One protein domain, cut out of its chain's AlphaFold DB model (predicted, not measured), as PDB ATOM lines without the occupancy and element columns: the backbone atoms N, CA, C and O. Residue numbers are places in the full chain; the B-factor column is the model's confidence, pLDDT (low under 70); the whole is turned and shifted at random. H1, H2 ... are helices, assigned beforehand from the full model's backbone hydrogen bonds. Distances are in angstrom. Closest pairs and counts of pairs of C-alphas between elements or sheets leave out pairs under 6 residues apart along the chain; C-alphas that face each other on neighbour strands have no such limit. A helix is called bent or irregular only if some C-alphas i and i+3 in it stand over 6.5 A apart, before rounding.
ATOM      1  N   ALA A 301     -27.611 -15.056  11.258       85.31
ATOM      2  CA  ALA A 301     -28.834 -14.493  10.682       85.31
ATOM      3  C   ALA A 301     -29.923 -14.241  11.739       85.31
ATOM      4  O   ALA A 301     -30.674 -13.276  11.637       85.31
ATOM      5  N   GLY A 302     -29.985 -15.075  12.783       87.56
ATOM      6  CA  GLY A 302     -30.907 -14.876  13.900       87.56
ATOM      7  C   GLY A 302     -30.555 -13.643  14.732       87.56
ATOM      8  O   GLY A 302     -31.451 -12.929  15.170       87.56
ATOM      9  N   VAL A 303     -29.261 -13.356  14.910       88.56
ATOM     10  CA  VAL A 303     -28.804 -12.172  15.652       88.56
ATOM     11  C   VAL A 303     -28.972 -10.896  14.830       88.56
ATOM     12  O   VAL A 303     -29.383  -9.877  15.380       88.56
ATOM     13  N   GLU A 304     -28.707 -10.942  13.520       87.25
ATOM     14  CA  GLU A 304     -28.983  -9.821  12.610       87.25
ATOM     15  C   GLU A 304     -30.478  -9.484  12.601       87.25
ATOM     16  O   GLU A 304     -30.837  -8.348  12.907       87.25
ATOM     17  N   ALA A 305     -31.346 -10.477  12.373       88.25
ATOM     18  CA  ALA A 305     -32.796 -10.286  12.396       88.25
ATOM     19  C   ALA A 305     -33.284  -9.742  13.749       88.25
ATOM     20  O   ALA A 305     -34.066  -8.796  13.792       88.25
ATOM     21  N   LEU A 306     -32.774 -10.278  14.866       91.62
ATOM     22  CA  LEU A 306     -33.113  -9.782  16.200       91.62
ATOM     23  C   LEU A 306     -32.697  -8.312  16.385       91.62
ATOM     24  O   LEU A 306     -33.463  -7.520  16.935       91.62
ATOM     25  N   ALA A 307     -31.500  -7.933  15.935       91.06
ATOM     26  CA  ALA A 307     -31.021  -6.558  16.027       91.06
ATOM     27  C   ALA A 307     -31.855  -5.599  15.159       91.06
ATOM     28  O   ALA A 307     -32.175  -4.496  15.607       91.06
ATOM     29  N   GLU A 308     -32.246  -6.014  13.953       89.50
ATOM     30  CA  GLU A 308     -33.130  -5.240  13.073       89.50
ATOM     31  C   GLU A 308     -34.537  -5.075  13.660       89.50
ATOM     32  O   GLU A 308     -35.097  -3.974  13.644       89.50
ATOM     33  N   ASP A 309     -35.087  -6.137  14.248       90.44
ATOM     34  CA  ASP A 309     -36.387  -6.101  14.914       90.44
ATOM     35  C   ASP A 309     -36.377  -5.176  16.130       90.44
ATOM     36  O   ASP A 309     -37.325  -4.415  16.340       90.44
ATOM     37  N   TRP A 310     -35.287  -5.173  16.901       92.12
ATOM     38  CA  TRP A 310     -35.092  -4.219  17.990       92.12
ATOM     39  C   TRP A 310     -34.969  -2.783  17.498       92.12
ATOM     40  O   TRP A 310     -35.570  -1.885  18.090       92.12
ATOM     41  N   GLU A 311     -34.249  -2.534  16.403       89.69
ATOM     42  CA  GLU A 311     -34.229  -1.202  15.794       89.69
ATOM     43  C   GLU A 311     -35.619  -0.760  15.348       89.69
ATOM     44  O   GLU A 311     -35.987   0.396  15.565       89.69
ATOM     45  N   GLY A 312     -36.404  -1.668  14.763       87.12
ATOM     46  CA  GLY A 312     -37.803  -1.441  14.413       87.12
ATOM     47  C   GLY A 312     -38.660  -1.100  15.632       87.12
ATOM     48  O   GLY A 312     -39.366  -0.087  15.625       87.12
ATOM     49  N   ALA A 313     -38.554  -1.903  16.691       87.94
ATOM     50  CA  ALA A 313     -39.304  -1.754  17.934       87.94
ATOM     51  C   ALA A 313     -38.928  -0.484  18.717       87.94
ATOM     52  O   ALA A 313     -39.777   0.095  19.390       87.94
ATOM     53  N   LEU A 314     -37.688  -0.002  18.600       88.88
ATOM     54  CA  LEU A 314     -37.202   1.209  19.275       88.88
ATOM     55  C   LEU A 314     -37.295   2.478  18.417       88.88
ATOM     56  O   LEU A 314     -36.766   3.530  18.796       88.88
ATOM     57  N   LYS A 315     -37.998   2.438  17.278       89.62
ATOM     58  CA  LYS A 315     -38.380   3.662  16.555       89.62
ATOM     59  C   LYS A 315     -39.276   4.548  17.425       89.62
ATOM     60  O   LYS A 315     -39.856   4.101  18.413       89.62
ATOM     61  N   LYS A 316     -39.446   5.813  17.017       88.31
ATOM     62  CA  LYS A 316     -40.247   6.825  17.738       88.31
ATOM     63  C   LYS A 316     -41.600   6.280  18.222       88.31
ATOM     64  O   LYS A 316     -41.919   6.427  19.394       88.31
ATOM     65  N   ALA A 317     -42.350   5.599  17.353       85.69
ATOM     66  CA  ALA A 317     -43.654   5.032  17.697       85.69
ATOM     67  C   ALA A 317     -43.580   3.946  18.787       85.69
ATOM     68  O   ALA A 317     -44.386   3.953  19.712       85.69
ATOM     69  N   GLY A 318     -42.607   3.035  18.716       85.19
ATOM     70  CA  GLY A 318     -42.440   1.988  19.724       85.19
ATOM     71  C   GLY A 318     -41.903   2.523  21.052       85.19
ATOM     72  O   GLY A 318     -42.398   2.132  22.106       85.19
ATOM     73  N   ARG A 319     -41.005   3.521  21.022       88.69
ATOM     74  CA  ARG A 319     -40.584   4.250  22.232       88.69
ATOM     75  C   ARG A 319     -41.768   4.919  22.922       88.69
ATOM     76  O   ARG A 319     -41.906   4.765  24.125       88.69
ATOM     77  N   MET A 320     -42.649   5.589  22.179       89.00
ATOM     78  CA  MET A 320     -43.858   6.190  22.756       89.00
ATOM     79  C   MET A 320     -44.783   5.144  23.391       89.00
ATOM     80  O   MET A 320     -45.310   5.389  24.470       89.00
ATOM     81  N   ARG A 321     -44.936   3.961  22.777       87.62
ATOM     82  CA  ARG A 321     -45.703   2.855  23.377       87.62
ATOM     83  C   ARG A 321     -45.079   2.355  24.679       87.62
ATOM     84  O   ARG A 321     -45.808   2.120  25.632       87.62
ATOM     85  N   LEU A 322     -43.751   2.226  24.739       88.56
ATOM     86  CA  LEU A 322     -43.044   1.833  25.963       88.56
ATOM     87  C   LEU A 322     -43.181   2.889  27.067       88.56
ATOM     88  O   LEU A 322     -43.423   2.526  28.211       88.56
ATOM     89  N   MET A 323     -43.089   4.179  26.721       91.06
ATOM     90  CA  MET A 323     -43.315   5.275  27.673       91.06
ATOM     91  C   MET A 323     -44.754   5.259  28.210       91.06
ATOM     92  O   MET A 323     -44.943   5.332  29.418       91.06
ATOM     93  N   SER A 324     -45.757   5.107  27.331       90.06
ATOM     94  CA  SER A 324     -47.174   4.993  27.720       90.06
ATOM     95  C   SER A 324     -47.390   3.809  28.652       90.06
ATOM     96  O   SER A 324     -47.956   3.957  29.729       90.06
ATOM     97  N   ARG A 325     -46.868   2.637  28.275       89.12
ATOM     98  CA  ARG A 325     -47.031   1.424  29.069       89.12
ATOM     99  C   ARG A 325     -46.323   1.512  30.417       89.12
ATOM    100  O   ARG A 325     -46.842   1.012  31.401       89.12
ATOM    101  N   GLY A 326     -45.142   2.116  30.480       89.75
ATOM    102  CA  GLY A 326     -44.463   2.287  31.760       89.75
ATOM    103  C   GLY A 326     -45.122   3.348  32.645       89.75
ATOM    104  O   GLY A 326     -45.097   3.183  33.857       89.75
ATOM    105  N   ALA A 327     -45.787   4.361  32.072       90.44
ATOM    106  CA  ALA A 327     -46.648   5.267  32.835       90.44
ATOM    107  C   ALA A 327     -47.881   4.540  33.407       90.44
ATOM    108  O   ALA A 327     -48.199   4.725  34.574       90.44
ATOM    109  N   GLU A 328     -48.523   3.663  32.625       93.19
ATOM    110  CA  GLU A 328     -49.619   2.795  33.104       93.19
ATOM    111  C   GLU A 328     -49.180   1.835  34.221       93.19
ATOM    112  O   GLU A 328     -49.979   1.479  35.078       93.19
ATOM    113  N   LEU A 329     -47.925   1.383  34.183       93.75
ATOM    114  CA  LEU A 329     -47.330   0.491  35.181       93.75
ATOM    115  C   LEU A 329     -46.663   1.248  36.341       93.75
ATOM    116  O   LEU A 329     -45.961   0.623  37.132       93.75
ATOM    117  N   GLU A 330     -46.837   2.572  36.411       94.00
ATOM    118  CA  GLU A 330     -46.277   3.446  37.450       94.00
ATOM    119  C   GLU A 330     -44.752   3.295  37.627       94.00
ATOM    120  O   GLU A 330     -44.209   3.434  38.722       94.00
ATOM    121  N   VAL A 331     -44.033   3.012  36.534       91.38
ATOM    122  CA  VAL A 331     -42.578   2.844  36.555       91.38
ATOM    123  C   VAL A 331     -41.915   4.187  36.887       91.38
ATOM    124  O   VAL A 331     -42.075   5.148  36.123       91.38
ATOM    125  N   PRO A 332     -41.119   4.268  37.970       87.94
ATOM    126  CA  PRO A 332     -40.368   5.472  38.298       87.94
ATOM    127  C   PRO A 332     -39.384   5.820  37.178       87.94
ATOM    128  O   PRO A 332     -38.622   4.965  36.733       87.94
ATOM    129  N   ASP A 333     -39.407   7.077  36.728       92.19
ATOM    130  CA  ASP A 333     -38.565   7.596  35.641       92.19
ATOM    131  C   ASP A 333     -38.526   6.687  34.395       92.19
ATOM    132  O   ASP A 333     -37.489   6.188  33.942       92.19
ATOM    133  N   VAL A 334     -39.702   6.482  33.800       91.00
ATOM    134  CA  VAL A 334     -39.844   5.687  32.574       91.00
ATOM    135  C   VAL A 334     -38.952   6.198  31.430       91.00
ATOM    136  O   VAL A 334     -38.542   5.418  30.564       91.00
ATOM    137  N   GLN A 335     -38.602   7.494  31.431       89.88
ATOM    138  CA  GLN A 335     -37.718   8.069  30.423       89.88
ATOM    139  C   GLN A 335     -36.296   7.528  30.533       89.88
ATOM    140  O   GLN A 335     -35.735   7.117  29.511       89.88
ATOM    141  N   ALA A 336     -35.739   7.477  31.745       90.94
ATOM    142  CA  ALA A 336     -34.434   6.876  31.988       90.94
ATOM    143  C   ALA A 336     -34.416   5.387  31.616       90.94
ATOM    144  O   ALA A 336     -33.489   4.943  30.934       90.94
ATOM    145  N   VAL A 337     -35.465   4.631  31.966       88.69
ATOM    146  CA  VAL A 337     -35.578   3.203  31.612       88.69
ATOM    147  C   VAL A 337     -35.540   3.012  30.094       88.69
ATOM    148  O   VAL A 337     -34.722   2.247  29.578       88.69
ATOM    149  N   VAL A 338     -36.367   3.748  29.344       88.94
ATOM    150  CA  VAL A 338     -36.407   3.631  27.878       88.94
ATOM    151  C   VAL A 338     -35.114   4.137  27.227       88.94
ATOM    152  O   VAL A 338     -34.695   3.591  26.203       88.94
ATOM    153  N   ALA A 339     -34.453   5.149  27.796       88.31
ATOM    154  CA  ALA A 339     -33.135   5.595  27.340       88.31
ATOM    155  C   ALA A 339     -32.046   4.529  27.580       88.31
ATOM    156  O   ALA A 339     -31.169   4.350  26.729       88.31
ATOM    157  N   GLY A 340     -32.138   3.786  28.686       90.06
ATOM    158  CA  GLY A 340     -31.224   2.704  29.060       90.06
ATOM    159  C   GLY A 340     -31.380   1.412  28.248       90.06
ATOM    160  O   GLY A 340     -30.428   0.634  28.159       90.06
ATOM    161  N   LEU A 341     -32.525   1.201  27.586       89.19
ATOM    162  CA  LEU A 341     -32.785  -0.018  26.808       89.19
ATOM    163  C   LEU A 341     -31.772  -0.241  25.682       89.19
ATOM    164  O   LEU A 341     -31.276  -1.348  25.520       89.19
ATOM    165  N   ARG A 342     -31.432   0.787  24.894       89.12
ATOM    166  CA  ARG A 342     -30.508   0.606  23.757       89.12
ATOM    167  C   ARG A 342     -29.096   0.195  24.218       89.12
ATOM    168  O   ARG A 342     -28.560  -0.746  23.636       89.12
ATOM    169  N   PRO A 343     -28.479   0.838  25.230       90.44
ATOM    170  CA  PRO A 343     -27.244   0.342  25.838       90.44
ATOM    171  C   PRO A 343     -27.344  -1.086  26.391       90.44
ATOM    172  O   PRO A 343     -26.444  -1.879  26.123       90.44
ATOM    173  N   ALA A 344     -28.421  -1.434  27.105       90.44
ATOM    174  CA  ALA A 344     -28.602  -2.777  27.665       90.44
ATOM    175  C   ALA A 344     -28.699  -3.848  26.564       90.44
ATOM    176  O   ALA A 344     -27.937  -4.812  26.561       90.44
ATOM    177  N   LEU A 345     -29.534  -3.605  25.551       91.50
ATOM    178  CA  LEU A 345     -29.697  -4.496  24.402       91.50
ATOM    179  C   LEU A 345     -28.396  -4.684  23.625       91.50
ATOM    180  O   LEU A 345     -28.144  -5.769  23.120       91.50
ATOM    181  N   ARG A 346     -27.547  -3.653  23.534       90.69
ATOM    182  CA  ARG A 346     -26.214  -3.801  22.931       90.69
ATOM    183  C   ARG A 346     -25.369  -4.816  23.690       90.69
ATOM    184  O   ARG A 346     -24.740  -5.642  23.048       90.69
ATOM    185  N   VAL A 347     -25.352  -4.760  25.023       90.94
ATOM    186  CA  VAL A 347     -24.584  -5.701  25.858       90.94
ATOM    187  C   VAL A 347     -25.113  -7.127  25.710       90.94
ATOM    188  O   VAL A 347     -24.326  -8.063  25.588       90.94
ATOM    189  N   GLU A 348     -26.431  -7.299  25.671       93.56
ATOM    190  CA  GLU A 348     -27.051  -8.617  25.508       93.56
ATOM    191  C   GLU A 348     -26.835  -9.192  24.100       93.56
ATOM    192  O   GLU A 348     -26.414 -10.338  23.957       93.56
ATOM    193  N   LEU A 349     -27.033  -8.387  23.048       92.62
ATOM    194  CA  LEU A 349     -26.770  -8.794  21.663       92.62
ATOM    195  C   LEU A 349     -25.300  -9.134  21.439       92.62
ATOM    196  O   LEU A 349     -24.996 -10.079  20.720       92.62
ATOM    197  N   ASP A 350     -24.397  -8.388  22.066       90.31
ATOM    198  CA  ASP A 350     -22.972  -8.683  22.076       90.31
ATOM    199  C   ASP A 350     -22.683 -10.056  22.714       90.31
ATOM    200  O   ASP A 350     -21.917 -10.839  22.157       90.31
ATOM    201  N   ALA A 351     -23.315 -10.378  23.850       88.38
ATOM    202  CA  ALA A 351     -23.161 -11.678  24.510       88.38
ATOM    203  C   ALA A 351     -23.710 -12.832  23.652       88.38
ATOM    204  O   ALA A 351     -23.081 -13.886  23.549       88.38
ATOM    205  N   ILE A 352     -24.847 -12.621  22.982       90.62
ATOM    206  CA  ILE A 352     -25.401 -13.581  22.016       90.62
ATOM    207  C   ILE A 352     -24.446 -13.743  20.822       90.62
ATOM    208  O   ILE A 352     -24.198 -14.859  20.365       90.62
ATOM    209  N   ALA A 353     -23.879 -12.643  20.323       87.94
ATOM    210  CA  ALA A 353     -22.957 -12.643  19.191       87.94
ATOM    211  C   ALA A 353     -21.644 -13.389  19.494       87.94
ATOM    212  O   ALA A 353     -21.069 -14.015  18.598       87.94
ATOM    213  N   ASP A 354     -21.185 -13.375  20.745       84.19
ATOM    214  CA  ASP A 354     -20.002 -14.119  21.194       84.19
ATOM    215  C   ASP A 354     -20.227 -15.650  21.196       84.19
ATOM    216  O   ASP A 354     -19.265 -16.417  21.072       84.19
ATOM    217  N   ALA A 355     -21.487 -16.107  21.243       83.19
ATOM    218  CA  ALA A 355     -21.864 -17.521  21.131       83.19
ATOM    219  C   ALA A 355     -21.980 -18.029  19.677       83.19
ATOM    220  O   ALA A 355     -22.108 -19.233  19.445       83.19
ATOM    221  N   VAL A 356     -21.920 -17.139  18.682       82.12
ATOM    222  CA  VAL A 356     -22.005 -17.504  17.260       82.12
ATOM    223  C   VAL A 356     -20.682 -18.117  16.784       82.12
ATOM    224  O   VAL A 356     -19.633 -17.477  16.865       82.12
ATOM    225  N   ASP A 357     -20.738 -19.327  16.220       71.69
ATOM    226  CA  ASP A 357     -19.591 -20.059  15.645       71.69
ATOM    227  C   ASP A 357     -19.777 -20.240  14.124       71.69
ATOM    228  O   ASP A 357     -19.792 -21.347  13.588       71.69
ATOM    229  N   ALA A 358     -20.042 -19.127  13.435       71.38
ATOM    230  CA  ALA A 358     -20.219 -19.072  11.988       71.38
ATOM    231  C   ALA A 358     -19.835 -17.688  11.425       71.38
ATOM    232  O   ALA A 358     -19.847 -16.694  12.171       71.38
ATOM    233  N   PRO A 359     -19.536 -17.601  10.111       72.31
ATOM    234  CA  PRO A 359     -19.316 -16.334   9.426       72.31
ATOM    235  C   PRO A 359     -20.518 -15.413   9.600       72.31
ATOM    236  O   PRO A 359     -21.660 -15.836   9.414       72.31
ATOM    237  N   TRP A 360     -20.264 -14.157   9.958       73.69
ATOM    238  CA  TRP A 360     -21.329 -13.166  10.042       73.69
ATOM    239  C   TRP A 360     -21.588 -12.602   8.641       73.69
ATOM    240  O   TRP A 360     -20.618 -12.221   7.980       73.69
ATOM    241  N   PRO A 361     -22.842 -12.555   8.162       72.50
ATOM    242  CA  PRO A 361     -23.152 -11.900   6.896       72.50
ATOM    243  C   PRO A 361     -22.763 -10.421   6.950       72.50
ATOM    244  O   PRO A 361     -22.800  -9.792   8.008       72.50
ATOM    245  N   GLU A 362     -22.375  -9.842   5.815       74.31
ATOM    246  CA  GLU A 362     -22.113  -8.406   5.783       74.31
ATOM    247  C   GLU A 362     -23.437  -7.656   6.020       74.31
ATOM    248  O   GLU A 362     -24.399  -7.877   5.283       74.31
ATOM    249  N   PRO A 363     -23.525  -6.802   7.054       77.56
ATOM    250  CA  PRO A 363     -24.790  -6.197   7.435       77.56
ATOM    251  C   PRO A 363     -25.282  -5.242   6.347       77.56
ATOM    252  O   PRO A 363     -24.544  -4.374   5.871       77.56
ATOM    253  N   HIS A 364     -26.572  -5.340   6.027       76.56
ATOM    254  CA  HIS A 364     -27.222  -4.607   4.937       76.56
ATOM    255  C   HIS A 364     -27.106  -3.076   5.064       76.56
ATOM    256  O   HIS A 364     -27.144  -2.347   4.072       76.56
ATOM    257  N   ARG A 365     -26.971  -2.559   6.295       82.38
ATOM    258  CA  ARG A 365     -26.849  -1.123   6.595       82.38
ATOM    259  C   ARG A 365     -25.655  -0.853   7.505       82.38
ATOM    260  O   ARG A 365     -25.629  -1.301   8.643       82.38
ATOM    261  N   ARG A 366     -24.722   0.002   7.070       79.94
ATOM    262  CA  ARG A 366     -23.490   0.343   7.824       79.94
ATOM    263  C   ARG A 366     -23.713   0.984   9.206       79.94
ATOM    264  O   ARG A 366     -22.817   0.935  10.052       79.94
ATOM    265  N   ASN A 367     -24.881   1.589   9.427       84.50
ATOM    266  CA  ASN A 367     -25.230   2.308  10.656       84.50
ATOM    267  C   ASN A 367     -26.330   1.611  11.480       84.50
ATOM    268  O   ASN A 367     -26.895   2.245  12.367       84.50
ATOM    269  N   SER A 368     -26.649   0.342  11.193       88.56
ATOM    270  CA  SER A 368     -27.594  -0.427  12.011       88.56
ATOM    271  C   SER A 368     -26.950  -0.953  13.296       88.56
ATOM    272  O   SER A 368     -25.727  -1.085  13.405       88.56
ATOM    273  N   LEU A 369     -27.792  -1.317  14.260       87.88
ATOM    274  CA  LEU A 369     -27.430  -2.043  15.472       87.88
ATOM    275  C   LEU A 369     -26.729  -3.364  15.134       87.88
ATOM    276  O   LEU A 369     -25.735  -3.695  15.770       87.88
ATOM    277  N   ALA A 370     -27.172  -4.067  14.085       86.88
ATOM    278  CA  ALA A 370     -26.506  -5.272  13.597       86.88
ATOM    279  C   ALA A 370     -25.062  -4.988  13.140       86.88
ATOM    280  O   ALA A 370     -24.137  -5.711  13.515       86.88
ATOM    281  N   ALA A 371     -24.837  -3.899  12.394       87.38
ATOM    282  CA  ALA A 371     -23.494  -3.489  11.984       87.38
ATOM    283  C   ALA A 371     -22.619  -3.032  13.158       87.38
ATOM    284  O   ALA A 371     -21.407  -3.255  13.160       87.38
ATOM    285  N   GLU A 372     -23.216  -2.402  14.168       89.69
ATOM    286  CA  GLU A 372     -22.533  -2.041  15.409       89.69
ATOM    287  C   GLU A 372     -22.068  -3.283  16.185       89.69
ATOM    288  O   GLU A 372     -20.881  -3.377  16.502       89.69
ATOM    289  N   VAL A 373     -22.960  -4.252  16.419       89.50
ATOM    290  CA  VAL A 373     -22.650  -5.526  17.096       89.50
ATOM    291  C   VAL A 373     -21.580  -6.301  16.323       89.50
ATOM    292  O   VAL A 373     -20.582  -6.730  16.901       89.50
TER     293      VAL A 373
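This is residues 301 to 373 of the 497 residues of an uncharacterized protein of Acidobacteria bacterium (UniProt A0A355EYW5). A loose rod: the long, kinked helix H3 makes one side, H1 and H2 follow each other along the other, and short H4 packs on H1 and H3. A 14-residue link loops out beyond one end. The 73 printed residues have four named helices, H1 to H4, all helix in class; the radius of gyration of the C-alphas is 14.1 A and the spans are 43 by 21 by 16 A.

H3, residues 334 to 354, is 30.3 A long and kinks by 32 degrees near residue 341; it is irregular, but only just, C-alphas 339 and 342 being 6.7 A apart. H1, residues 301 to 313, is 18.0 A long and begins at C-alpha (-28.834, -14.493, 10.682). H2, residues 316 to 328, is 18.4 A long. H4, residues 369 to 373, ends at C-alpha (-22.650, -5.526, 17.096).

H3 is the hub. Its residues 349 to 353 alone touch residues 303 to 307 of H1, opposite ways at a shallow tilt of 8 degrees; the closest C-alphas, of Val 303 and Ala 353, are 6.9 A apart. Its residues 334 to 338 alone touch H2 at a steep tilt of 63 degrees, opposite ways; the closest C-alphas are Gly 326 and Val 334, 5.8 A. H4 touches H1, closest C-alphas Glu 304 and Ala 370, 5.3 A, and touches residues 346 to 353 of H3, closest C-alphas Asp 350 and Val 373, 5.9 A. H2 and H4 are apart. In H1, H2 and H4 every O i to N i+4 pair is within hydrogen-bond range; in H3, 15 of 17.

The farthest C-alphas, Glu 330 and Pro 359, are 43.6 A apart. The printed part has no cut; the link from H3 to H4 is long. No printed residue is under 70 in pLDDT.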